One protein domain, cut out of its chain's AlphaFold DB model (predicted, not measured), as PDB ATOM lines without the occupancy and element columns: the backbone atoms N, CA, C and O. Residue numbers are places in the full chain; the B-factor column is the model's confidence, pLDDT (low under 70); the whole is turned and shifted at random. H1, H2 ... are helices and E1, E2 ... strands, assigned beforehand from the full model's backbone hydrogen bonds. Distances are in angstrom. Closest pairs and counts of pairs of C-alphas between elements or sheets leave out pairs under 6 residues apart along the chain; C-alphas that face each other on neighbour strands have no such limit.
ATOM      1  N   THR A 292       3.178 -31.367  14.606       82.38
ATOM      2  CA  THR A 292       1.864 -30.811  14.259       82.38
ATOM      3  C   THR A 292       1.923 -29.328  13.890       82.38
ATOM      4  O   THR A 292       0.887 -28.728  13.624       82.38
ATOM      5  N   THR A 293       3.126 -28.736  13.884       75.50
ATOM      6  CA  THR A 293       3.365 -27.346  13.497       75.50
ATOM      7  C   THR A 293       4.393 -27.220  12.370       75.50
ATOM      8  O   THR A 293       5.444 -27.871  12.388       75.50
ATOM      9  N   ILE A 294       4.130 -26.351  11.388       68.94
ATOM     10  CA  ILE A 294       5.047 -26.092  10.271       68.94
ATOM     11  C   ILE A 294       6.150 -25.131  10.740       68.94
ATOM     12  O   ILE A 294       6.021 -23.909  10.707       68.94
ATOM     13  N   SER A 295       7.287 -25.688  11.155       57.16
ATOM     14  CA  SER A 295       8.415 -24.911  11.697       57.16
ATOM     15  C   SER A 295       9.190 -24.073  10.665       57.16
ATOM     16  O   SER A 295       9.957 -23.190  11.051       57.16
ATOM     17  N   GLN A 296       9.014 -24.307   9.357       59.28
ATOM     18  CA  GLN A 296       9.822 -23.670   8.310       59.28
ATOM     19  C   GLN A 296       8.980 -22.784   7.387       59.28
ATOM     20  O   GLN A 296       8.293 -23.254   6.483       59.28
ATOM     21  N   SER A 297       9.069 -21.471   7.605       51.19
ATOM     22  CA  SER A 297       8.281 -20.470   6.881       51.19
ATOM     23  C   SER A 297       8.742 -20.202   5.442       51.19
ATOM     24  O   SER A 297       7.941 -19.701   4.656       51.19
ATOM     25  N   ASN A 298       9.985 -20.566   5.104       55.69
ATOM     26  CA  ASN A 298      10.617 -20.389   3.791       55.69
ATOM     27  C   ASN A 298      11.064 -21.738   3.208       55.69
ATOM     28  O   ASN A 298      12.236 -21.934   2.887       55.69
ATOM     29  N   HIS A 299      10.140 -22.693   3.110       70.06
ATOM     30  CA  HIS A 299      10.417 -24.004   2.528       70.06
ATOM     31  C   HIS A 299       9.782 -24.122   1.139       70.06
ATOM     32  O   HIS A 299       8.666 -23.650   0.925       70.06
ATOM     33  N   GLN A 300      10.448 -24.798   0.199       79.88
ATOM     34  CA  GLN A 300       9.936 -25.026  -1.166       79.88
ATOM     35  C   GLN A 300       8.603 -25.794  -1.215       79.88
ATOM     36  O   GLN A 300       7.905 -25.751  -2.222       79.88
ATOM     37  N   LEU A 301       8.257 -26.473  -0.119       84.50
ATOM     38  CA  LEU A 301       6.999 -27.205   0.052       84.50
ATOM     39  C   LEU A 301       5.880 -26.351   0.648       84.50
ATOM     40  O   LEU A 301       4.748 -26.814   0.742       84.50
ATOM     41  N   SER A 302       6.205 -25.134   1.091       88.06
ATOM     42  CA  SER A 302       5.269 -24.243   1.764       88.06
ATOM     43  C   SER A 302       4.718 -23.172   0.822       88.06
ATOM     44  O   SER A 302       5.425 -22.635  -0.033       88.06
ATOM     45  N   ALA A 303       3.449 -22.836   1.005       91.56
ATOM     46  CA  ALA A 303       2.794 -21.683   0.412       91.56
ATOM     47  C   ALA A 303       2.141 -20.855   1.521       91.56
ATOM     48  O   ALA A 303       1.642 -21.408   2.499       91.56
ATOM     49  N   LEU A 304       2.161 -19.535   1.364       93.38
ATOM     50  CA  LEU A 304       1.482 -18.593   2.247       93.38
ATOM     51  C   LEU A 304       0.548 -17.746   1.385       93.38
ATOM     52  O   LEU A 304       1.007 -17.115   0.432       93.38
ATOM     53  N   ASP A 305      -0.740 -17.753   1.700       95.00
ATOM     54  CA  ASP A 305      -1.766 -17.018   0.955       95.00
ATOM     55  C   ASP A 305      -2.904 -16.613   1.907       95.00
ATOM     56  O   ASP A 305      -2.920 -17.001   3.070       95.00
ATOM     57  N   LYS A 306      -3.876 -15.828   1.447       95.81
ATOM     58  CA  LYS A 306      -5.080 -15.461   2.213       95.81
ATOM     59  C   LYS A 306      -6.133 -16.574   2.267       95.81
ATOM     60  O   LYS A 306      -7.249 -16.357   2.737       95.81
ATOM     61  N   ARG A 307      -5.807 -17.737   1.696       96.25
ATOM     62  CA  ARG A 307      -6.652 -18.928   1.586       96.25
ATOM     63  C   ARG A 307      -5.777 -20.185   1.610       96.25
ATOM     64  O   ARG A 307      -4.632 -20.112   1.162       96.25
ATOM     65  N   PRO A 308      -6.299 -21.333   2.062       97.00
ATOM     66  CA  PRO A 308      -5.623 -22.617   1.899       97.00
ATOM     67  C   PRO A 308      -5.244 -22.879   0.433       97.00
ATOM     68  O   PRO A 308      -6.050 -22.659  -0.473       97.00
ATOM     69  N   PHE A 309      -4.024 -23.357   0.185       96.19
ATOM     70  CA  PHE A 309      -3.591 -23.731  -1.161       96.19
ATOM     71  C   PHE A 309      -4.112 -25.133  -1.510       96.19
ATOM     72  O   PHE A 309      -3.859 -26.096  -0.787       96.19
ATOM     73  N   GLU A 310      -4.819 -25.272  -2.631       96.31
ATOM     74  CA  GLU A 310      -5.382 -26.558  -3.068       96.31
ATOM     75  C   GLU A 310      -4.292 -27.647  -3.170       96.31
ATOM     76  O   GLU A 310      -3.209 -27.428  -3.725       96.31
ATOM     77  N   GLN A 311      -4.561 -28.815  -2.587       96.25
ATOM     78  CA  GLN A 311      -3.548 -29.829  -2.291       96.25
ATOM     79  C   GLN A 311      -2.860 -30.379  -3.545       96.25
ATOM     80  O   GLN A 311      -1.632 -30.493  -3.557       96.25
ATOM     81  N   ALA A 312      -3.608 -30.704  -4.603       92.69
ATOM     82  CA  ALA A 312      -3.050 -31.291  -5.818       92.69
ATOM     83  C   ALA A 312      -2.127 -30.304  -6.551       92.69
ATOM     84  O   ALA A 312      -1.016 -30.660  -6.957       92.69
ATOM     85  N   LYS A 313      -2.538 -29.035  -6.659       94.38
ATOM     86  CA  LYS A 313      -1.716 -27.952  -7.213       94.38
ATOM     87  C   LYS A 313      -0.473 -27.712  -6.358       94.38
ATOM     88  O   LYS A 313       0.598 -27.484  -6.923       94.38
ATOM     89  N   LEU A 314      -0.575 -27.767  -5.023       94.00
ATOM     90  CA  LEU A 314       0.591 -27.593  -4.150       94.00
ATOM     91  C   LEU A 314       1.587 -28.737  -4.327       94.00
ATOM     92  O   LEU A 314       2.780 -28.477  -4.484       94.00
ATOM     93  N   ALA A 315       1.106 -29.979  -4.342       90.81
ATOM     94  CA  ALA A 315       1.919 -31.170  -4.564       90.81
ATOM     95  C   ALA A 315       2.643 -31.104  -5.919       90.81
ATOM     96  O   ALA A 315       3.860 -31.289  -5.979       90.81
ATOM     97  N   GLN A 316       1.932 -30.723  -6.988       90.88
ATOM     98  CA  GLN A 316       2.518 -30.534  -8.317       90.88
ATOM     99  C   GLN A 316       3.584 -29.428  -8.330       90.88
ATOM    100  O   GLN A 316       4.691 -29.643  -8.828       90.88
ATOM    101  N   LYS A 317       3.274 -28.251  -7.768       91.38
ATOM    102  CA  LYS A 317       4.207 -27.117  -7.672       91.38
ATOM    103  C   LYS A 317       5.470 -27.492  -6.894       91.38
ATOM    104  O   LYS A 317       6.569 -27.108  -7.288       91.38
ATOM    105  N   SER A 318       5.297 -28.246  -5.812       89.00
ATOM    106  CA  SER A 318       6.358 -28.619  -4.875       89.00
ATOM    107  C   SER A 318       7.099 -29.898  -5.276       89.00
ATOM    108  O   SER A 318       8.095 -30.244  -4.650       89.00
ATOM    109  N   ARG A 319       6.633 -30.594  -6.327       88.50
ATOM    110  CA  ARG A 319       7.152 -31.888  -6.808       88.50
ATOM    111  C   ARG A 319       7.207 -32.959  -5.712       88.50
ATOM    112  O   ARG A 319       8.151 -33.743  -5.656       88.50
ATOM    113  N   VAL A 320       6.186 -32.991  -4.860       85.81
ATOM    114  CA  VAL A 320       6.036 -33.991  -3.797       85.81
ATOM    115  C   VAL A 320       4.916 -34.950  -4.157       85.81
ATOM    116  O   VAL A 320       3.814 -34.525  -4.491       85.81
ATOM    117  N   SER A 321       5.203 -36.247  -4.059       85.62
ATOM    118  CA  SER A 321       4.194 -37.303  -4.124       85.62
ATOM    119  C   SER A 321       3.803 -37.693  -2.702       85.62
ATOM    120  O   SER A 321       4.509 -38.450  -2.038       85.62
ATOM    121  N   SER A 322       2.708 -37.124  -2.206       88.88
ATOM    122  CA  SER A 322       2.175 -37.435  -0.883       88.88
ATOM    123  C   SER A 322       0.657 -37.302  -0.883       88.88
ATOM    124  O   SER A 322       0.093 -36.471  -1.596       88.88
ATOM    125  N   ASP A 323       0.008 -38.122  -0.062       93.75
ATOM    126  CA  ASP A 323      -1.423 -38.007   0.215       93.75
ATOM    127  C   ASP A 323      -1.724 -36.894   1.216       93.75
ATOM    128  O   ASP A 323      -2.887 -36.554   1.424       93.75
ATOM    129  N   TYR A 324      -0.692 -36.307   1.816       95.31
ATOM    130  CA  TYR A 324      -0.817 -35.418   2.956       95.31
ATOM    131  C   TYR A 324      -0.517 -33.964   2.588       95.31
ATOM    132  O   TYR A 324       0.404 -33.688   1.820       95.31
ATOM    133  N   THR A 325      -1.263 -33.034   3.180       95.75
ATOM    134  CA  THR A 325      -0.936 -31.601   3.204       95.75
ATOM    135  C   THR A 325      -1.338 -31.019   4.550       95.75
ATOM    136  O   THR A 325      -2.468 -31.212   5.002       95.75
ATOM    137  N   TRP A 326      -0.430 -30.268   5.166       96.06
ATOM    138  CA  TRP A 326      -0.722 -29.475   6.357       96.06
ATOM    139  C   TRP A 326      -1.280 -28.104   5.973       96.06
ATOM    140  O   TRP A 326      -0.751 -27.446   5.074       96.06
ATOM    141  N   TYR A 327      -2.306 -27.658   6.690       97.31
ATOM    142  CA  TYR A 327      -2.899 -26.327   6.599       97.31
ATOM    143  C   TYR A 327      -2.888 -25.660   7.966       97.31
ATOM    144  O   TYR A 327      -3.355 -26.256   8.928       97.31
ATOM    145  N   GLU A 328      -2.401 -24.428   8.053       95.50
ATOM    146  CA  GLU A 328      -2.310 -23.697   9.314       95.50
ATOM    147  C   GLU A 328      -2.821 -22.273   9.185       95.50
ATOM    148  O   GLU A 328      -2.531 -21.581   8.206       95.50
ATOM    149  N   THR A 329      -3.527 -21.822  10.212       94.94
ATOM    150  CA  THR A 329      -3.891 -20.420  10.420       94.94
ATOM    151  C   THR A 329      -4.005 -20.163  11.917       94.94
ATOM    152  O   THR A 329      -3.952 -21.083  12.729       94.94
ATOM    153  N   THR A 330      -4.215 -18.909  12.298       91.00
ATOM    154  CA  THR A 330      -4.593 -18.559  13.663       91.00
ATOM    155  C   THR A 330      -6.071 -18.216  13.781       91.00
ATOM    156  O   THR A 330      -6.735 -17.888  12.789       91.00
ATOM    157  N   PHE A 331      -6.591 -18.288  15.003       86.44
ATOM    158  CA  PHE A 331      -7.872 -17.721  15.415       86.44
ATOM    159  C   PHE A 331      -7.772 -17.210  16.856       86.44
ATOM    160  O   PHE A 331      -6.869 -17.600  17.586       86.44
ATOM    161  N   SER A 332      -8.689 -16.346  17.277       77.44
ATOM    162  CA  SER A 332      -8.663 -15.756  18.620       77.44
ATOM    163  C   SER A 332     -10.068 -15.764  19.205       77.44
ATOM    164  O   SER A 332     -11.058 -15.614  18.483       77.44
ATOM    165  N   PHE A 333     -10.157 -15.926  20.523       70.75
ATOM    166  CA  PHE A 333     -11.430 -15.902  21.236       70.75
ATOM    167  C   PHE A 333     -11.904 -14.468  21.519       70.75
ATOM    168  O   PHE A 333     -11.076 -13.596  21.797       70.75
ATOM    169  N   PRO A 334     -13.225 -14.205  21.521       61.62
ATOM    170  CA  PRO A 334     -13.765 -12.937  22.009       61.62
ATOM    171  C   PRO A 334     -13.421 -12.741  23.501       61.62
ATOM    172  O   PRO A 334     -13.795 -13.548  24.346       61.62
ATOM    173  N   THR A 335     -12.700 -11.678  23.865       52.81
ATOM    174  CA  THR A 335     -12.237 -11.438  25.251       52.81
ATOM    175  C   THR A 335     -13.253 -10.718  26.144       52.81
ATOM    176  O   THR A 335     -13.645  -9.596  25.818       52.81
ATOM    177  N   ILE A 349     -14.978 -21.895  26.969       58.97
ATOM    178  CA  ILE A 349     -14.900 -20.979  25.814       58.97
ATOM    179  C   ILE A 349     -15.418 -21.642  24.517       58.97
ATOM    180  O   ILE A 349     -15.890 -20.971  23.598       58.97
ATOM    181  N   LEU A 350     -15.364 -22.975  24.450       61.97
ATOM    182  CA  LEU A 350     -15.823 -23.792  23.326       61.97
ATOM    183  C   LEU A 350     -16.680 -24.942  23.864       61.97
ATOM    184  O   LEU A 350     -16.137 -25.935  24.357       61.97
ATOM    185  N   THR A 351     -18.008 -24.806  23.791       65.94
ATOM    186  CA  THR A 351     -18.950 -25.877  24.160       65.94
ATOM    187  C   THR A 351     -19.612 -26.480  22.929       65.94
ATOM    188  O   THR A 351     -20.280 -25.782  22.159       65.94
ATOM    189  N   ASN A 352     -19.496 -27.801  22.763       74.06
ATOM    190  CA  ASN A 352     -19.936 -28.538  21.573       74.06
ATOM    191  C   ASN A 352     -19.416 -27.881  20.284       74.06
ATOM    192  O   ASN A 352     -20.186 -27.626  19.351       74.06
ATOM    193  N   ALA A 353     -18.133 -27.514  20.284       81.19
ATOM    194  CA  ALA A 353     -17.526 -26.807  19.176       81.19
ATOM    195  C   ALA A 353     -17.386 -27.727  17.966       81.19
ATOM    196  O   ALA A 353     -17.094 -28.915  18.093       81.19
ATOM    197  N   LYS A 354     -17.588 -27.166  16.777       90.31
ATOM    198  CA  LYS A 354     -17.460 -27.900  15.517       90.31
ATOM    199  C   LYS A 354     -16.712 -27.065  14.509       90.31
ATOM    200  O   LYS A 354     -16.997 -25.874  14.370       90.31
ATOM    201  N   ILE A 355     -15.828 -27.706  13.759       94.00
ATOM    202  CA  ILE A 355     -15.201 -27.099  12.588       94.00
ATOM    203  C   ILE A 355     -15.765 -27.735  11.322       94.00
ATOM    204  O   ILE A 355     -15.769 -28.954  11.183       94.00
ATOM    205  N   SER A 356     -16.274 -26.911  10.412       97.81
ATOM    206  CA  SER A 356     -16.793 -27.346   9.113       97.81
ATOM    207  C   SER A 356     -15.865 -26.861   8.011       97.81
ATOM    208  O   SER A 356     -15.548 -25.675   7.947       97.81
ATOM    209  N   ILE A 357     -15.402 -27.789   7.177       98.56
ATOM    210  CA  ILE A 357     -14.342 -27.566   6.192       98.56
ATOM    211  C   ILE A 357     -14.857 -27.984   4.819       98.56
ATOM    212  O   ILE A 357     -15.149 -29.162   4.595       98.56
ATOM    213  N   ASP A 358     -14.938 -27.033   3.895       98.50
ATOM    214  CA  ASP A 358     -15.243 -27.315   2.497       98.50
ATOM    215  C   ASP A 358     -14.040 -27.977   1.820       98.50
ATOM    216  O   ASP A 358     -12.946 -27.414   1.707       98.50
ATOM    217  N   THR A 359     -14.271 -29.182   1.327       97.88
ATOM    218  CA  THR A 359     -13.279 -30.088   0.754       97.88
ATOM    219  C   THR A 359     -13.898 -30.840  -0.427       97.88
ATOM    220  O   THR A 359     -15.016 -30.577  -0.877       97.88
ATOM    221  N   GLN A 360     -13.159 -31.807  -0.952       95.62
ATOM    222  CA  GLN A 360     -13.625 -32.779  -1.931       95.62
ATOM    223  C   GLN A 360     -13.912 -34.126  -1.261       95.62
ATOM    224  O   GLN A 360     -13.347 -34.443  -0.211       95.62
ATOM    225  N   ARG A 361     -14.781 -34.931  -1.878       94.38
ATOM    226  CA  ARG A 361     -15.024 -36.333  -1.492       94.38
ATOM    227  C   ARG A 361     -13.750 -37.179  -1.574       94.38
ATOM    228  O   ARG A 361     -12.792 -36.810  -2.261       94.38
ATOM    229  N   SER A 362     -13.749 -38.327  -0.897       94.31
ATOM    230  CA  SER A 362     -12.558 -39.181  -0.732       94.31
ATOM    231  C   SER A 362     -11.391 -38.398  -0.104       94.31
ATOM    232  O   SER A 362     -10.283 -38.369  -0.643       94.31
ATOM    233  N   ASN A 363     -11.659 -37.686   0.987       95.94
ATOM    234  CA  ASN A 363     -10.677 -36.904   1.737       95.94
ATOM    235  C   ASN A 363     -10.924 -37.082   3.234       95.94
ATOM    236  O   ASN A 363     -12.071 -37.234   3.659       95.94
ATOM    237  N   ALA A 364      -9.862 -37.030   4.024       95.31
ATOM    238  CA  ALA A 364      -9.950 -37.045   5.471       95.31
ATOM    239  C   ALA A 364      -9.176 -35.885   6.091       95.31
ATOM    240  O   ALA A 364      -8.200 -35.401   5.527       95.31
ATOM    241  N   LEU A 365      -9.638 -35.426   7.249       95.69
ATOM    242  CA  LEU A 365      -9.153 -34.231   7.923       95.69
ATOM    243  C   LEU A 365      -8.918 -34.545   9.397       95.69
ATOM    244  O   LEU A 365      -9.782 -35.110  10.066       95.69
ATOM    245  N   THR A 366      -7.752 -34.156   9.897       92.94
ATOM    246  CA  THR A 366      -7.365 -34.305  11.305       92.94
ATOM    247  C   THR A 366      -6.984 -32.934  11.836       92.94
ATOM    248  O   THR A 366      -6.170 -32.245  11.223       92.94
ATOM    249  N   VAL A 367      -7.603 -32.513  12.936       90.50
ATOM    250  CA  VAL A 367      -7.552 -31.134  13.429       90.50
ATOM    251  C   VAL A 367      -6.795 -31.079  14.748       90.50
ATOM    252  O   VAL A 367      -7.037 -31.870  15.666       90.50
ATOM    253  N   TYR A 368      -5.900 -30.102  14.834       87.44
ATOM    254  CA  TYR A 368      -5.079 -29.805  15.993       87.44
ATOM    255  C   TYR A 368      -5.232 -28.333  16.365       87.44
ATOM    256  O   TYR A 368      -5.256 -27.474  15.484       87.44
ATOM    257  N   ILE A 369      -5.284 -28.033  17.661       83.81
ATOM    258  CA  ILE A 369      -5.222 -26.663  18.181       83.81
ATOM    259  C   ILE A 369      -4.040 -26.566  19.140       83.81
ATOM    260  O   ILE A 369      -3.899 -27.390  20.042       83.81
ATOM    261  N   ASP A 370      -3.153 -25.603  18.891       81.75
ATOM    262  CA  ASP A 370      -1.882 -25.417  19.603       81.75
ATOM    263  C   ASP A 370      -1.057 -26.712  19.700       81.75
ATOM    264  O   ASP A 370      -0.401 -27.023  20.696       81.75
ATOM    265  N   GLY A 371      -1.114 -27.498  18.622       78.56
ATOM    266  CA  GLY A 371      -0.435 -28.780  18.489       78.56
ATOM    267  C   GLY A 371      -1.085 -29.949  19.236       78.56
ATOM    268  O   GLY A 371      -0.533 -31.047  19.190       78.56
ATOM    269  N   ILE A 372      -2.236 -29.754  19.889       78.31
ATOM    270  CA  ILE A 372      -3.020 -30.819  20.530       78.31
ATOM    271  C   ILE A 372      -4.112 -31.312  19.582       78.31
ATOM    272  O   ILE A 372      -4.854 -30.508  19.028       78.31
ATOM    273  N   PHE A 373      -4.236 -32.630  19.423       82.06
ATOM    274  CA  PHE A 373      -5.325 -33.253  18.669       82.06
ATOM    275  C   PHE A 373      -6.687 -32.940  19.303       82.06
ATOM    276  O   PHE A 373      -6.871 -33.162  20.500       82.06
ATOM    277  N   VAL A 374      -7.637 -32.458  18.500       80.88
ATOM    278  CA  VAL A 374      -8.985 -32.085  18.968       80.88
ATOM    279  C   VAL A 374     -10.113 -32.831  18.260       80.88
ATOM    280  O   VAL A 374     -11.205 -32.923  18.809       80.88
ATOM    281  N   GLY A 375      -9.872 -33.387  17.073       82.88
ATOM    282  CA  GLY A 375     -10.878 -34.166  16.357       82.88
ATOM    283  C   GLY A 375     -10.445 -34.545  14.945       82.88
ATOM    284  O   GLY A 375      -9.477 -34.011  14.402       82.88
ATOM    285  N   ALA A 376     -11.176 -35.472  14.336       89.25
ATOM    286  CA  ALA A 376     -10.999 -35.852  12.940       89.25
ATOM    287  C   ALA A 376     -12.342 -36.173  12.284       89.25
ATOM    288  O   ALA A 376     -13.310 -36.521  12.956       89.25
ATOM    289  N   GLY A 377     -12.387 -36.074  10.962       87.56
ATOM    290  CA  GLY A 377     -13.535 -36.469  10.159       87.56
ATOM    291  C   GLY A 377     -13.111 -36.803   8.741       87.56
ATOM    292  O   GLY A 377     -12.032 -36.420   8.287       87.56
ATOM    293  N   ASP A 378     -13.946 -37.542   8.033       93.00
ATOM    294  CA  ASP A 378     -13.616 -38.049   6.713       93.00
ATOM    295  C   ASP A 378     -14.850 -38.199   5.825       93.00
ATOM    296  O   ASP A 378     -15.996 -38.272   6.263       93.00
ATOM    297  N   ASN A 379     -14.588 -38.250   4.527       92.19
ATOM    298  CA  ASN A 379     -15.510 -38.781   3.551       92.19
ATOM    299  C   ASN A 379     -14.738 -39.758   2.674       92.19
ATOM    300  O   ASN A 379     -13.887 -39.336   1.899       92.19
ATOM    301  N   HIS A 380     -15.061 -41.043   2.752       89.31
ATOM    302  CA  HIS A 380     -14.400 -42.109   1.993       89.31
ATOM    303  C   HIS A 380     -15.273 -42.671   0.860       89.31
ATOM    304  O   HIS A 380     -14.961 -43.711   0.293       89.31
ATOM    305  N   LYS A 381     -16.369 -41.995   0.489       87.38
ATOM    306  CA  LYS A 381     -17.236 -42.464  -0.603       87.38
ATOM    307  C   LYS A 381     -16.523 -42.301  -1.955       87.38
ATOM    308  O   LYS A 381     -15.949 -41.243  -2.228       87.38
ATOM    309  N   HIS A 382     -16.601 -43.319  -2.813       89.88
ATOM    310  CA  HIS A 382     -16.049 -43.322  -4.177       89.88
ATOM    311  C   HIS A 382     -16.951 -42.536  -5.136       89.88
ATOM    312  O   HIS A 382     -17.677 -43.091  -5.952       89.88
ATOM    313  N   ARG A 383     -16.967 -41.207  -4.990       88.94
ATOM    314  CA  ARG A 383     -17.745 -40.286  -5.835       88.94
ATOM    315  C   ARG A 383     -16.981 -38.986  -6.053       88.94
ATOM    316  O   ARG A 383     -16.221 -38.559  -5.188       88.94
ATOM    317  N   GLU A 384     -17.208 -38.332  -7.187       91.56
ATOM    318  CA  GLU A 384     -16.690 -36.981  -7.423       91.56
ATOM    319  C   GLU A 384     -17.568 -35.915  -6.755       91.56
ATOM    320  O   GLU A 384     -18.786 -36.065  -6.640       91.56
ATOM    321  N   GLY A 385     -16.937 -34.816  -6.343       92.69
ATOM    322  CA  GLY A 385     -17.613 -33.568  -6.026       92.69
ATOM    323  C   GLY A 385     -17.219 -32.977  -4.681       92.69
ATOM    324  O   GLY A 385     -16.571 -33.618  -3.848       92.69
ATOM    325  N   ASN A 386     -17.674 -31.744  -4.484       95.50
ATOM    326  CA  ASN A 386     -17.467 -30.979  -3.265       95.50
ATOM    327  C   ASN A 386     -18.289 -31.573  -2.113       95.50
ATOM    328  O   ASN A 386     -19.389 -32.105  -2.312       95.50
ATOM    329  N   ILE A 387     -17.770 -31.440  -0.899       97.31
ATOM    330  CA  ILE A 387     -18.462 -31.773   0.342       97.31
ATOM    331  C   ILE A 387     -17.917 -30.904   1.474       97.31
ATOM    332  O   ILE A 387     -16.748 -30.534   1.467       97.31
ATOM    333  N   THR A 388     -18.744 -30.621   2.471       98.06
ATOM    334  CA  THR A 388     -18.285 -30.053   3.738       98.06
ATOM    335  C   THR A 388     -18.135 -31.188   4.746       98.06
ATOM    336  O   THR A 388     -19.101 -31.902   5.015       98.06
ATOM    337  N   ILE A 389     -16.933 -31.379   5.288       97.12
ATOM    338  CA  ILE A 389     -16.705 -32.295   6.413       97.12
ATOM    339  C   ILE A 389     -16.810 -31.477   7.696       97.12
ATOM    340  O   ILE A 389     -16.075 -30.506   7.875       97.12
ATOM    341  N   THR A 390     -17.713 -31.875   8.589       95.56
ATOM    342  CA  THR A 390     -17.840 -31.290   9.926       95.56
ATOM    343  C   THR A 390     -17.178 -32.210  10.941       95.56
ATOM    344  O   THR A 390     -17.592 -33.355  11.104       95.56
ATOM    345  N   VAL A 391     -16.163 -31.698  11.630       90.38
ATOM    346  CA  VAL A 391     -15.453 -32.383  12.710       90.38
ATOM    347  C   VAL A 391     -15.991 -31.878  14.044       90.38
ATOM    348  O   VAL A 391     -16.028 -30.667  14.282       90.38
ATOM    349  N   ASP A 392     -16.414 -32.805  14.900       85.00
ATOM    350  CA  ASP A 392     -16.786 -32.493  16.278       85.00
ATOM    351  C   ASP A 392     -15.518 -32.335  17.122       85.00
ATOM    352  O   ASP A 392     -14.657 -33.214  17.135       85.00
ATOM    353  N   LEU A 393     -15.392 -31.184  17.777       81.62
ATOM    354  CA  LEU A 393     -14.271 -30.846  18.652       81.62
ATOM    355  C   LEU A 393     -14.643 -31.012  20.133       81.62
ATOM    356  O   LEU A 393     -13.786 -30.880  21.008       81.62
ATOM    357  N   GLY A 394     -15.920 -31.278  20.431       73.12
ATOM    358  CA  GLY A 394     -16.438 -31.433  21.781       73.12
ATOM    359  C   GLY A 394     -16.337 -30.162  22.628       73.12
ATOM    360  O   GLY A 394     -16.417 -29.031  22.139       73.12
ATOM    361  N   ASN A 395     -16.204 -30.362  23.940       69.88
ATOM    362  CA  ASN A 395     -15.989 -29.284  24.901       69.88
ATOM    363  C   ASN A 395     -14.487 -29.085  25.110       69.88
ATOM    364  O   ASN A 395     -13.839 -29.876  25.800       69.88
ATOM    365  N   ILE A 396     -13.933 -28.007  24.562       63.50
ATOM    366  CA  ILE A 396     -12.525 -27.659  24.764       63.50
ATOM    367  C   ILE A 396     -12.444 -26.771  26.013       63.50
ATOM    368  O   ILE A 396     -12.365 -25.548  25.951       63.50
ATOM    369  N   THR A 397     -12.538 -27.416  27.175       53.22
ATOM    370  CA  THR A 397     -12.405 -26.800  28.511       53.22
ATOM    371  C   THR A 397     -11.158 -27.258  29.260       53.22
ATOM    372  O   THR A 397     -10.701 -26.566  30.163       53.22
ATOM    373  N   ALA A 398     -10.604 -28.421  28.907       41.91
ATOM    374  CA  ALA A 398      -9.675 -29.161  29.765       41.91
ATOM    375  C   ALA A 398      -8.203 -29.141  29.312       41.91
ATOM    376  O   ALA A 398      -7.349 -29.682  30.011       41.91
ATOM    377  N   VAL A 399      -7.879 -28.514  28.174       44.81
ATOM    378  CA  VAL A 399      -6.489 -28.434  27.675       44.81
ATOM    379  C   VAL A 399      -5.774 -27.153  28.125       44.81
ATOM    380  O   VAL A 399      -4.632 -26.898  27.755       44.81
ATOM    381  N   ALA A 400      -6.410 -26.375  29.003       43.19
ATOM    382  CA  ALA A 400      -5.812 -25.238  29.687       43.19
ATOM    383  C   ALA A 400      -4.772 -25.694  30.737       43.19
ATOM    384  O   ALA A 400      -4.959 -25.523  31.939       43.19
ATOM    385  N   GLN A 401      -3.662 -26.290  30.296       43.59
ATOM    386  CA  GLN A 401      -2.406 -26.193  31.036       43.59
ATOM    387  C   GLN A 401      -1.729 -24.880  30.629       43.59
ATOM    388  O   GLN A 401      -1.615 -24.600  29.440       43.59
ATOM    389  N   GLU A 402      -1.370 -24.074  31.636       43.22
ATOM    390  CA  GLU A 402      -0.511 -22.874  31.609       43.22
ATOM    391  C   GLU A 402      -0.224 -22.292  30.205       43.22
ATOM    392  O   GLU A 402       0.857 -22.485  29.655       43.22
ATOM    393  N   GLY A 403      -1.190 -21.590  29.596       45.72
ATOM    394  CA  GLY A 403      -0.944 -20.902  28.319       45.72
ATOM    395  C   GLY A 403      -2.170 -20.548  27.476       45.72
ATOM    396  O   GLY A 403      -2.087 -19.644  26.649       45.72
ATOM    397  N   TRP A 404      -3.320 -21.195  27.696       50.50
ATOM    398  CA  TRP A 404      -4.584 -20.798  27.059       50.50
ATOM    399  C   TRP A 404      -5.142 -19.555  27.762       50.50
ATOM    400  O   TRP A 404      -5.905 -19.645  28.723       50.50
ATOM    401  N   HIS A 405      -4.688 -18.383  27.323       51.00
ATOM    402  CA  HIS A 405      -5.094 -17.091  27.861       51.00
ATOM    403  C   HIS A 405      -6.077 -16.400  26.912       51.00
ATOM    404  O   HIS A 405      -5.834 -16.296  25.711       51.00
ATOM    405  N   ASN A 406      -7.164 -15.864  27.468       51.56
ATOM    406  CA  ASN A 406      -8.077 -14.985  26.742       51.56
ATOM    407  C   ASN A 406      -7.293 -13.830  26.091       51.56
ATOM    408  O   ASN A 406      -6.576 -13.111  26.786       51.56
ATOM    409  N   GLY A 407      -7.463 -13.630  24.779       52.91
ATOM    410  CA  GLY A 407      -6.868 -12.504  24.045       52.91
ATOM    411  C   GLY A 407      -5.556 -12.796  23.323       52.91
ATOM    412  O   GLY A 407      -4.906 -11.854  22.872       52.91
ATOM    413  N   HIS A 408      -5.178 -14.069  23.191       64.69
ATOM    414  CA  HIS A 408      -4.073 -14.499  22.339       64.69
ATOM    415  C   HIS A 408      -4.577 -15.263  21.111       64.69
ATOM    416  O   HIS A 408      -5.671 -15.832  21.109       64.69
ATOM    417  N   ASP A 409      -3.764 -15.244  20.058       76.00
ATOM    418  CA  ASP A 409      -3.990 -16.031  18.853       76.00
ATOM    419  C   ASP A 409      -3.616 -17.494  19.120       76.00
ATOM    420  O   ASP A 409      -2.493 -17.792  19.529       76.00
ATOM    421  N   HIS A 410      -4.556 -18.394  18.856       83.81
ATOM    422  CA  HIS A 410      -4.390 -19.841  18.879       83.81
ATOM    423  C   HIS A 410      -4.070 -20.346  17.479       83.81
ATOM    424  O   HIS A 410      -4.679 -19.905  16.499       83.81
ATOM    425  N   ASN A 411      -3.133 -21.283  17.374       88.62
ATOM    426  CA  ASN A 411      -2.814 -21.932  16.112       88.62
ATOM    427  C   ASN A 411      -3.787 -23.084  15.867       88.62
ATOM    428  O   ASN A 411      -3.956 -23.947  16.727       88.62
ATOM    429  N   ILE A 412      -4.380 -23.135  14.680       91.25
ATOM    430  CA  ILE A 412      -5.117 -24.299  14.207       91.25
ATOM    431  C   ILE A 412      -4.351 -24.927  13.050       91.25
ATOM    432  O   ILE A 412      -4.068 -24.270  12.049       91.25
ATOM    433  N   SER A 413      -4.048 -26.214  13.192       93.69
ATOM    434  CA  SER A 413      -3.353 -27.014  12.189       93.69
ATOM    435  C   SER A 413      -4.264 -28.152  11.739       93.69
ATOM    436  O   SER A 413      -4.816 -28.889  12.556       93.69
ATOM    437  N   ILE A 414      -4.449 -28.298  10.432       96.25
ATOM    438  CA  ILE A 414      -5.316 -29.301   9.812       96.25
ATOM    439  C   ILE A 414      -4.456 -30.152   8.884       96.25
ATOM    440  O   ILE A 414      -3.906 -29.652   7.901       96.25
ATOM    441  N   LEU A 415      -4.357 -31.444   9.181       96.06
ATOM    442  CA  LEU A 415      -3.761 -32.427   8.286       96.06
ATOM    443  C   LEU A 415      -4.847 -32.965   7.355       96.06
ATOM    444  O   LEU A 415      -5.772 -33.646   7.804       96.06
ATOM    445  N   SER A 416      -4.727 -32.653   6.068       97.44
ATOM    446  CA  SER A 416      -5.562 -33.224   5.014       97.44
ATOM    447  C   SER A 416      -4.906 -34.462   4.422       97.44
ATOM    448  O   SER A 416      -3.738 -34.413   4.047       97.44
ATOM    449  N   GLU A 417      -5.675 -35.538   4.302       95.94
ATOM    450  CA  GLU A 417      -5.281 -36.829   3.743       95.94
ATOM    451  C   GLU A 417      -6.184 -37.181   2.552       95.94
ATOM    452  O   GLU A 417      -7.359 -37.526   2.711       95.94
ATOM    453  N   SER A 418      -5.622 -37.107   1.346       95.44
ATOM    454  CA  SER A 418      -6.287 -37.509   0.110       95.44
ATOM    455  C   SER A 418      -6.425 -39.026   0.069       95.44
ATOM    456  O   SER A 418      -5.439 -39.757   0.006       95.44
ATOM    457  N   LEU A 419      -7.663 -39.512   0.003       94.94
ATOM    458  CA  LEU A 419      -7.972 -40.940  -0.100       94.94
ATOM    459  C   LEU A 419      -8.060 -41.405  -1.563       94.94
ATOM    460  O   LEU A 419      -8.773 -42.358  -1.862       94.94
ATOM    461  N   GLY A 420      -7.379 -40.710  -2.481       94.19
ATOM    462  CA  GLY A 420      -7.406 -40.964  -3.925       94.19
ATOM    463  C   GLY A 420      -8.430 -40.121  -4.694       94.19
ATOM    464  O   GLY A 420      -9.279 -39.434  -4.121       94.19
ATOM    465  N   TYR A 421      -8.365 -40.166  -6.024       92.56
ATOM    466  CA  TYR A 421      -9.241 -39.395  -6.917       92.56
ATOM    467  C   TYR A 421     -10.320 -40.280  -7.542       92.56
ATOM    468  O   TYR A 421     -10.058 -41.425  -7.899       92.56
ATOM    469  N   HIS A 422     -11.535 -39.758  -7.713       91.44
ATOM    470  CA  HIS A 422     -12.598 -40.486  -8.409       91.44
ATOM    471  C   HIS A 422     -12.216 -40.758  -9.878       91.44
ATOM    472  O   HIS A 422     -11.745 -39.853 -10.572       91.44
ATOM    473  N   ASN A 423     -12.426 -41.984 -10.361       90.38
ATOM    474  CA  ASN A 423     -11.944 -42.454 -11.668       90.38
ATOM    475  C   ASN A 423     -13.057 -42.875 -12.648       90.38
ATOM    476  O   ASN A 423     -12.751 -43.178 -13.800       90.38
ATOM    477  N   LEU A 424     -14.333 -42.839 -12.254       87.44
ATOM    478  CA  LEU A 424     -15.453 -43.201 -13.133       87.44
ATOM    479  C   LEU A 424     -15.867 -42.025 -14.039       87.44
ATOM    480  O   LEU A 424     -16.918 -41.411 -13.870       87.44
ATOM    481  N   ILE A 425     -14.995 -41.672 -14.985       84.06
ATOM    482  CA  ILE A 425     -15.148 -40.521 -15.895       84.06
ATOM    483  C   ILE A 425     -16.098 -40.774 -17.073       84.06
ATOM    484  O   ILE A 425     -16.303 -41.903 -17.520       84.06
ATOM    485  N   ALA A 434      -9.276 -31.868 -14.186       88.06
ATOM    486  CA  ALA A 434      -8.434 -32.117 -13.025       88.06
ATOM    487  C   ALA A 434      -9.263 -31.964 -11.743       88.06
ATOM    488  O   ALA A 434     -10.025 -31.005 -11.602       88.06
ATOM    489  N   LYS A 435      -9.128 -32.940 -10.848       90.19
ATOM    490  CA  LYS A 435      -9.876 -33.023  -9.595       90.19
ATOM    491  C   LYS A 435      -9.073 -32.348  -8.496       90.19
ATOM    492  O   LYS A 435      -7.867 -32.557  -8.408       90.19
ATOM    493  N   GLU A 436      -9.747 -31.543  -7.691       94.19
ATOM    494  CA  GLU A 436      -9.133 -30.853  -6.557       94.19
ATOM    495  C   GLU A 436      -9.087 -31.773  -5.325       94.19
ATOM    496  O   GLU A 436      -9.782 -32.796  -5.271       94.19
ATOM    497  N   LYS A 437      -8.256 -31.421  -4.344       95.81
ATOM    498  CA  LYS A 437      -8.123 -32.051  -3.025       95.81
ATOM    499  C   LYS A 437      -7.724 -31.029  -1.964       95.81
ATOM    500  O   LYS A 437      -7.330 -29.899  -2.262       95.81
ATOM    501  N   GLY A 438      -7.775 -31.462  -0.709       97.19
ATOM    502  CA  GLY A 438      -7.489 -30.603   0.427       97.19
ATOM    503  C   GLY A 438      -8.645 -29.672   0.749       97.19
ATOM    504  O   GLY A 438      -9.799 -29.948   0.419       97.19
ATOM    505  N   ILE A 439      -8.323 -28.558   1.396       98.19
ATOM    506  CA  ILE A 439      -9.305 -27.522   1.707       98.19
ATOM    507  C   ILE A 439      -9.540 -26.692   0.443       98.19
ATOM    508  O   ILE A 439      -8.621 -26.048  -0.063       98.19
ATOM    509  N   THR A 440     -10.768 -26.722  -0.074       96.94
ATOM    510  CA  THR A 440     -11.138 -26.086  -1.351       96.94
ATOM    511  C   THR A 440     -12.092 -24.903  -1.197       96.94
ATOM    512  O   THR A 440     -12.401 -24.239  -2.184       96.94
ATOM    513  N   GLY A 441     -12.573 -24.625   0.016       96.94
ATOM    514  CA  GLY A 441     -13.555 -23.567   0.254       96.94
ATOM    515  C   GLY A 441     -13.492 -22.978   1.660       96.94
ATOM    516  O   GLY A 441     -12.407 -22.699   2.165       96.94
ATOM    517  N   SER A 442     -14.667 -22.736   2.241       97.75
ATOM    518  CA  SER A 442     -14.836 -22.151   3.570       97.75
ATOM    519  C   SER A 442     -14.292 -23.063   4.674       97.75
ATOM    520  O   SER A 442     -14.298 -24.294   4.562       97.75
ATOM    521  N   VAL A 443     -13.829 -22.440   5.758       98.38
ATOM    522  CA  VAL A 443     -13.501 -23.121   7.010       98.38
ATOM    523  C   VAL A 443     -14.174 -22.351   8.132       98.38
ATOM    524  O   VAL A 443     -13.760 -21.243   8.459       98.38
ATOM    525  N   THR A 444     -15.195 -22.937   8.749       96.62
ATOM    526  CA  THR A 444     -15.955 -22.284   9.820       96.62
ATOM    527  C   THR A 444     -15.779 -22.996  11.148       96.62
ATOM    528  O   THR A 444     -15.954 -24.208  11.238       96.62
ATOM    529  N   LEU A 445     -15.467 -22.235  12.194       92.00
ATOM    530  CA  LEU A 445     -15.417 -22.706  13.574       92.00
ATOM    531  C   LEU A 445     -16.661 -22.211  14.316       92.00
ATOM    532  O   LEU A 445     -16.864 -21.010  14.460       92.00
ATOM    533  N   SER A 446     -17.498 -23.136  14.768       89.12
ATOM    534  CA  SER A 446     -18.764 -22.870  15.458       89.12
ATOM    535  C   SER A 446     -18.729 -23.350  16.904       89.12
ATOM    536  O   SER A 446     -17.906 -24.192  17.266       89.12
ATOM    537  N   GLY A 447     -19.642 -22.827  17.727       80.31
ATOM    538  CA  GLY A 447     -19.710 -23.168  19.152       80.31
ATOM    539  C   GLY A 447     -18.739 -22.360  20.014       80.31
ATOM    540  O   GLY A 447     -18.472 -22.745  21.149       80.31
ATOM    541  N   ILE A 448     -18.229 -21.247  19.476       75.81
ATOM    542  CA  ILE A 448     -17.504 -20.226  20.235       75.81
ATOM    543  C   ILE A 448     -18.539 -19.437  21.029       75.81
ATOM    544  O   ILE A 448     -19.480 -18.913  20.439       75.81
ATOM    545  N   GLU A 449     -18.386 -19.343  22.344       72.50
ATOM    546  CA  GLU A 449     -19.240 -18.470  23.151       72.50
ATOM    547  C   GLU A 449     -18.737 -17.022  23.051       72.50
ATOM    548  O   GLU A 449     -17.553 -16.736  23.249       72.50
ATOM    549  N   ASN A 450     -19.626 -16.098  22.680       68.44
ATOM    550  CA  ASN A 450     -19.327 -14.669  22.666       68.44
ATOM    551  C   ASN A 450     -19.478 -14.054  24.074       68.44
ATOM    552  O   ASN A 450     -19.783 -14.732  25.053       68.44
ATOM    553  N   LEU A 451     -19.274 -12.738  24.185       65.69
ATOM    554  CA  LEU A 451     -19.327 -12.023  25.471       65.69
ATOM    555  C   LEU A 451     -20.707 -12.035  26.140       65.69
ATOM    556  O   LEU A 451     -20.785 -11.899  27.367       65.69
ATOM    557  N   ASP A 452     -21.753 -12.215  25.336       68.81
ATOM    558  CA  ASP A 452     -23.154 -12.268  25.748       68.81
ATOM    559  C   ASP A 452     -23.599 -13.705  26.093       68.81
ATOM    560  O   ASP A 452     -24.707 -13.910  26.582       68.81
ATOM    561  N   GLY A 453     -22.714 -14.696  25.907       69.50
ATOM    562  CA  GLY A 453     -22.994 -16.119  26.109       69.50
ATOM    563  C   GLY A 453     -23.662 -16.800  24.909       69.50
ATOM    564  O   GLY A 453     -24.012 -17.977  24.994       69.50
ATOM    565  N   ASP A 454     -23.826 -16.097  23.786       75.38
ATOM    566  CA  ASP A 454     -24.364 -16.672  22.555       75.38
ATOM    567  C   ASP A 454     -23.290 -17.472  21.813       75.38
ATOM    568  O   ASP A 454     -22.122 -17.082  21.732       75.38
ATOM    569  N   LYS A 455     -23.706 -18.575  21.186       79.25
ATOM    570  CA  LYS A 455     -22.833 -19.362  20.310       79.25
ATOM    571  C   LYS A 455     -22.704 -18.690  18.950       79.25
ATOM    572  O   LYS A 455     -23.692 -18.530  18.236       79.25
ATOM    573  N   ILE A 456     -21.476 -18.359  18.570       83.00
ATOM    574  CA  ILE A 456     -21.140 -17.761  17.279       83.00
ATOM    575  C   ILE A 456     -20.368 -18.737  16.386       83.00
ATOM    576  O   ILE A 456     -19.805 -19.741  16.838       83.00
ATOM    577  N   THR A 457     -20.341 -18.396  15.099       89.50
ATOM    578  CA  THR A 457     -19.547 -19.063  14.067       89.50
ATOM    579  C   THR A 457     -18.554 -18.067  13.484       89.50
ATOM    580  O   THR A 457     -18.943 -16.982  13.055       89.50
ATOM    581  N   GLN A 458     -17.279 -18.440  13.451       89.44
ATOM    582  CA  GLN A 458     -16.199 -17.664  12.855       89.44
ATOM    583  C   GLN A 458     -15.774 -18.289  11.522       89.44
ATOM    584  O   GLN A 458     -15.424 -19.465  11.475       89.44
ATOM    585  N   GLU A 459     -15.773 -17.497  10.447       95.44
ATOM    586  CA  GLU A 459     -15.128 -17.856   9.178       95.44
ATOM    587  C   GLU A 459     -13.613 -17.651   9.303       95.44
ATOM    588  O   GLU A 459     -13.158 -16.592   9.737       95.44
ATOM    589  N   LEU A 460     -12.835 -18.665   8.933       95.88
ATOM    590  CA  LEU A 460     -11.375 -18.644   8.990       95.88
ATOM    591  C   LEU A 460     -10.753 -18.379   7.611       95.88
ATOM    592  O   LEU A 460      -9.572 -18.055   7.529       95.88
ATOM    593  N   VAL A 461     -11.520 -18.460   6.520       96.88
ATOM    594  CA  VAL A 461     -11.105 -18.036   5.170       96.88
ATOM    595  C   VAL A 461     -11.635 -16.623   4.882       96.88
ATOM    596  O   VAL A 461     -12.280 -16.347   3.870       96.88
ATOM    597  N   ASP A 462     -11.346 -15.700   5.800       95.12
ATOM    598  CA  ASP A 462     -11.836 -14.313   5.843       95.12
ATOM    599  C   ASP A 462     -10.805 -13.271   5.358       95.12
ATOM    600  O   ASP A 462     -10.999 -12.064   5.489       95.12
ATOM    601  N   GLY A 463      -9.699 -13.734   4.771       93.94
ATOM    602  CA  GLY A 463      -8.588 -12.895   4.320       93.94
ATOM    603  C   GLY A 463      -7.364 -12.924   5.235       93.94
ATOM    604  O   GLY A 463      -6.346 -12.322   4.870       93.94
ATOM    605  N   ARG A 464      -7.434 -13.630   6.376       94.25
ATOM    606  CA  ARG A 464      -6.261 -13.978   7.193       94.25
ATOM    607  C   ARG A 464      -5.288 -14.885   6.440       94.25
ATOM    608  O   ARG A 464      -5.639 -15.512   5.442       94.25
ATOM    609  N   LEU A 465      -4.048 -14.943   6.921       95.31
ATOM    610  CA  LEU A 465      -3.004 -15.749   6.296       95.31
ATOM    611  C   LEU A 465      -3.155 -17.229   6.646       95.31
ATOM    612  O   LEU A 465      -3.186 -17.600   7.813       95.31
ATOM    613  N   TRP A 466      -3.140 -18.050   5.606       96.44
ATOM    614  CA  TRP A 466      -3.058 -19.497   5.653       96.44
ATOM    615  C   TRP A 466      -1.703 -19.956   5.144       96.44
ATOM    616  O   TRP A 466      -1.258 -19.573   4.056       96.44
ATOM    617  N   ARG A 467      -1.060 -20.825   5.916       94.81
ATOM    618  CA  ARG A 467       0.117 -21.574   5.489       94.81
ATOM    619  C   ARG A 467      -0.325 -22.957   5.030       94.81
ATOM    620  O   ARG A 467      -1.109 -23.616   5.698       94.81
ATOM    621  N   SER A 468       0.174 -23.407   3.888       95.44
ATOM    622  CA  SER A 468      -0.029 -24.768   3.383       95.44
ATOM    623  C   SER A 468       1.325 -25.424   3.156       95.44
ATOM    624  O   SER A 468       2.228 -24.758   2.654       95.44
ATOM    625  N   TYR A 469       1.490 -26.695   3.512       93.62
ATOM    626  CA  TYR A 469       2.736 -27.445   3.338       93.62
ATOM    627  C   TYR A 469       2.451 -28.808   2.709       93.62
ATOM    628  O   TYR A 469       1.690 -29.595   3.270       93.62
ATOM    629  N   ALA A 470       3.044 -29.078   1.544       92.50
ATOM    630  CA  ALA A 470       2.858 -30.341   0.831       92.50
ATOM    631  C   ALA A 470       3.662 -31.487   1.457       92.50
ATOM    632  O   ALA A 470       4.883 -31.402   1.594       92.50
ATOM    633  N   GLY A 471       2.968 -32.590   1.720       90.62
ATOM    634  CA  GLY A 471       3.508 -33.813   2.296       90.62
ATOM    635  C   GLY A 471       3.683 -33.766   3.807       90.62
ATOM    636  O   GLY A 471       3.265 -32.831   4.492       90.62
ATOM    637  N   LEU A 472       4.326 -34.812   4.313       87.69
ATOM    638  CA  LEU A 472       4.778 -34.903   5.694       87.69
ATOM    639  C   LEU A 472       6.251 -34.502   5.791       87.69
ATOM    640  O   LEU A 472       7.009 -34.559   4.819       87.69
ATOM    641  N   GLN A 473       6.683 -34.138   6.988       82.44
ATOM    642  CA  GLN A 473       8.083 -33.861   7.285       82.44
ATOM    643  C   GLN A 473       8.888 -35.169   7.250       82.44
ATOM    644  O   GLN A 473       9.980 -35.201   6.688       82.44
ATOM    645  N   GLY A 474       8.319 -36.275   7.745       75.44
ATOM    646  CA  GLY A 474       8.930 -37.605   7.625       75.44
ATOM    647  C   GLY A 474       8.940 -38.204   6.208       75.44
ATOM    648  O   GLY A 474       9.709 -39.130   5.957       75.44
ATOM    649  N   ASP A 475       8.152 -37.661   5.267       68.00
ATOM    650  CA  ASP A 475       8.152 -38.079   3.850       68.00
ATOM    651  C   ASP A 475       9.405 -37.583   3.089       68.00
ATOM    652  O   ASP A 475       9.653 -38.007   1.957       68.00
ATOM    653  N   GLN A 476      10.197 -36.663   3.658       63.62
ATOM    654  CA  GLN A 476      11.237 -35.954   2.907       63.62
ATOM    655  C   GLN A 476      12.567 -36.727   2.821       63.62
ATOM    656  O   GLN A 476      13.078 -37.209   3.836       63.62
TER     657      GLN A 476
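Overview. This is residues 292 to 335, 349 to 425 and 434 to 476 of the 646 residues of the protein "Hypothetical protein" of Ditylum brightwellii (UniProt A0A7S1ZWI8). Two antiparallel sheets stand face to face as a sandwich with crossed strands, nearer to each other along one side, where edge strands E5 and E6 run side by side; across the other side passes the link from E9 to E10. The short helix H1 packs on the larger sheet, mostly at E10. The printed part has 164 residues, mostly strand in class, in the order E1 H1 E2 E3 E4 E5 E6 E7 E8 E9 E10; the sheets run E1 E10 E2 E7 E4 E5 and E6 E3 E8 E9. It is compact, with a radius of gyration of the C-alphas of 15.9 A and spans of 50 by 34 by 26 A.

Arrangement. Start at the larger, twisted sheet: E1, residues 302 to 305; E10, 466 to 470; E2, 324 to 332; E7, 409 to 418; E4, 363 to 369; E5, 372 to 379. Across it look for N 303 and O 468 at 2.8 A, N 328 and O 467 at 2.8 A, N 327 and O 414 at 2.8 A, N 366 and O 415 at 2.9 A, and, in the hairpin E4 and E5, N 365 and O 377 at 2.8 A. H1, residues 311 to 318, is on this sheet at a height of 5.6 A, over none of its strands, but only just: 2 of its C-alphas fall on E10. The closest C-alphas of H1 and E10 are those of Ala 315 and Ala 470, 5.5 A apart. In H1 every O i to N i+4 pair is within hydrogen-bond range. E1, H1 and E2 form a split strand-helix-strand unit, two strands running the same way with E10 between them, its crossover right-handed. The second sheet, also twisted, holds E6, residues 386 to 396; E3, 350 to 360; E8, 439 to 449; and E9, 455 to 459. Here find N 389 and O 357 at 2.9 A, N 356 and O 444 at 2.8 A, and, in the hairpin E8 and E9, N 458 and O 445 at 2.8 A. In this sandwich, two sheets face to face, the facing parts are 10.3 A centre to centre and the strands cross at 40 degrees. The closest C-alphas of E5 and E6 are those of Gly 377 and Val 391, 5.2 A apart.

Along the chain. Find C-alpha 302 at (5.269, -24.243, 1.764), where E1 begins. E6 runs 28.7 A from C-alpha 386 at (-17.467, -30.979, -3.265), and E7 28.6 A. E3, 26.9 A long, bends by 55 degrees at residue 353; E8, 25.3 A, bends by 53 degrees at residue 442. E10 ends at C-alpha 470, (2.858, -30.341, 0.831).

Size, cuts and confidence. The C-alphas farthest apart, of Glu 402 and Ile 425, are 52.7 A apart. Residues 336 to 348 and 426 to 433 are not printed; the C-alpha gaps across these cuts are 9.9 A and 11.1 A. The link E6 to E7 is long; its residues 397 to 408 lie within the low-confidence stretch 395 to 408. The mean pLDDT of the printed part is 84.2.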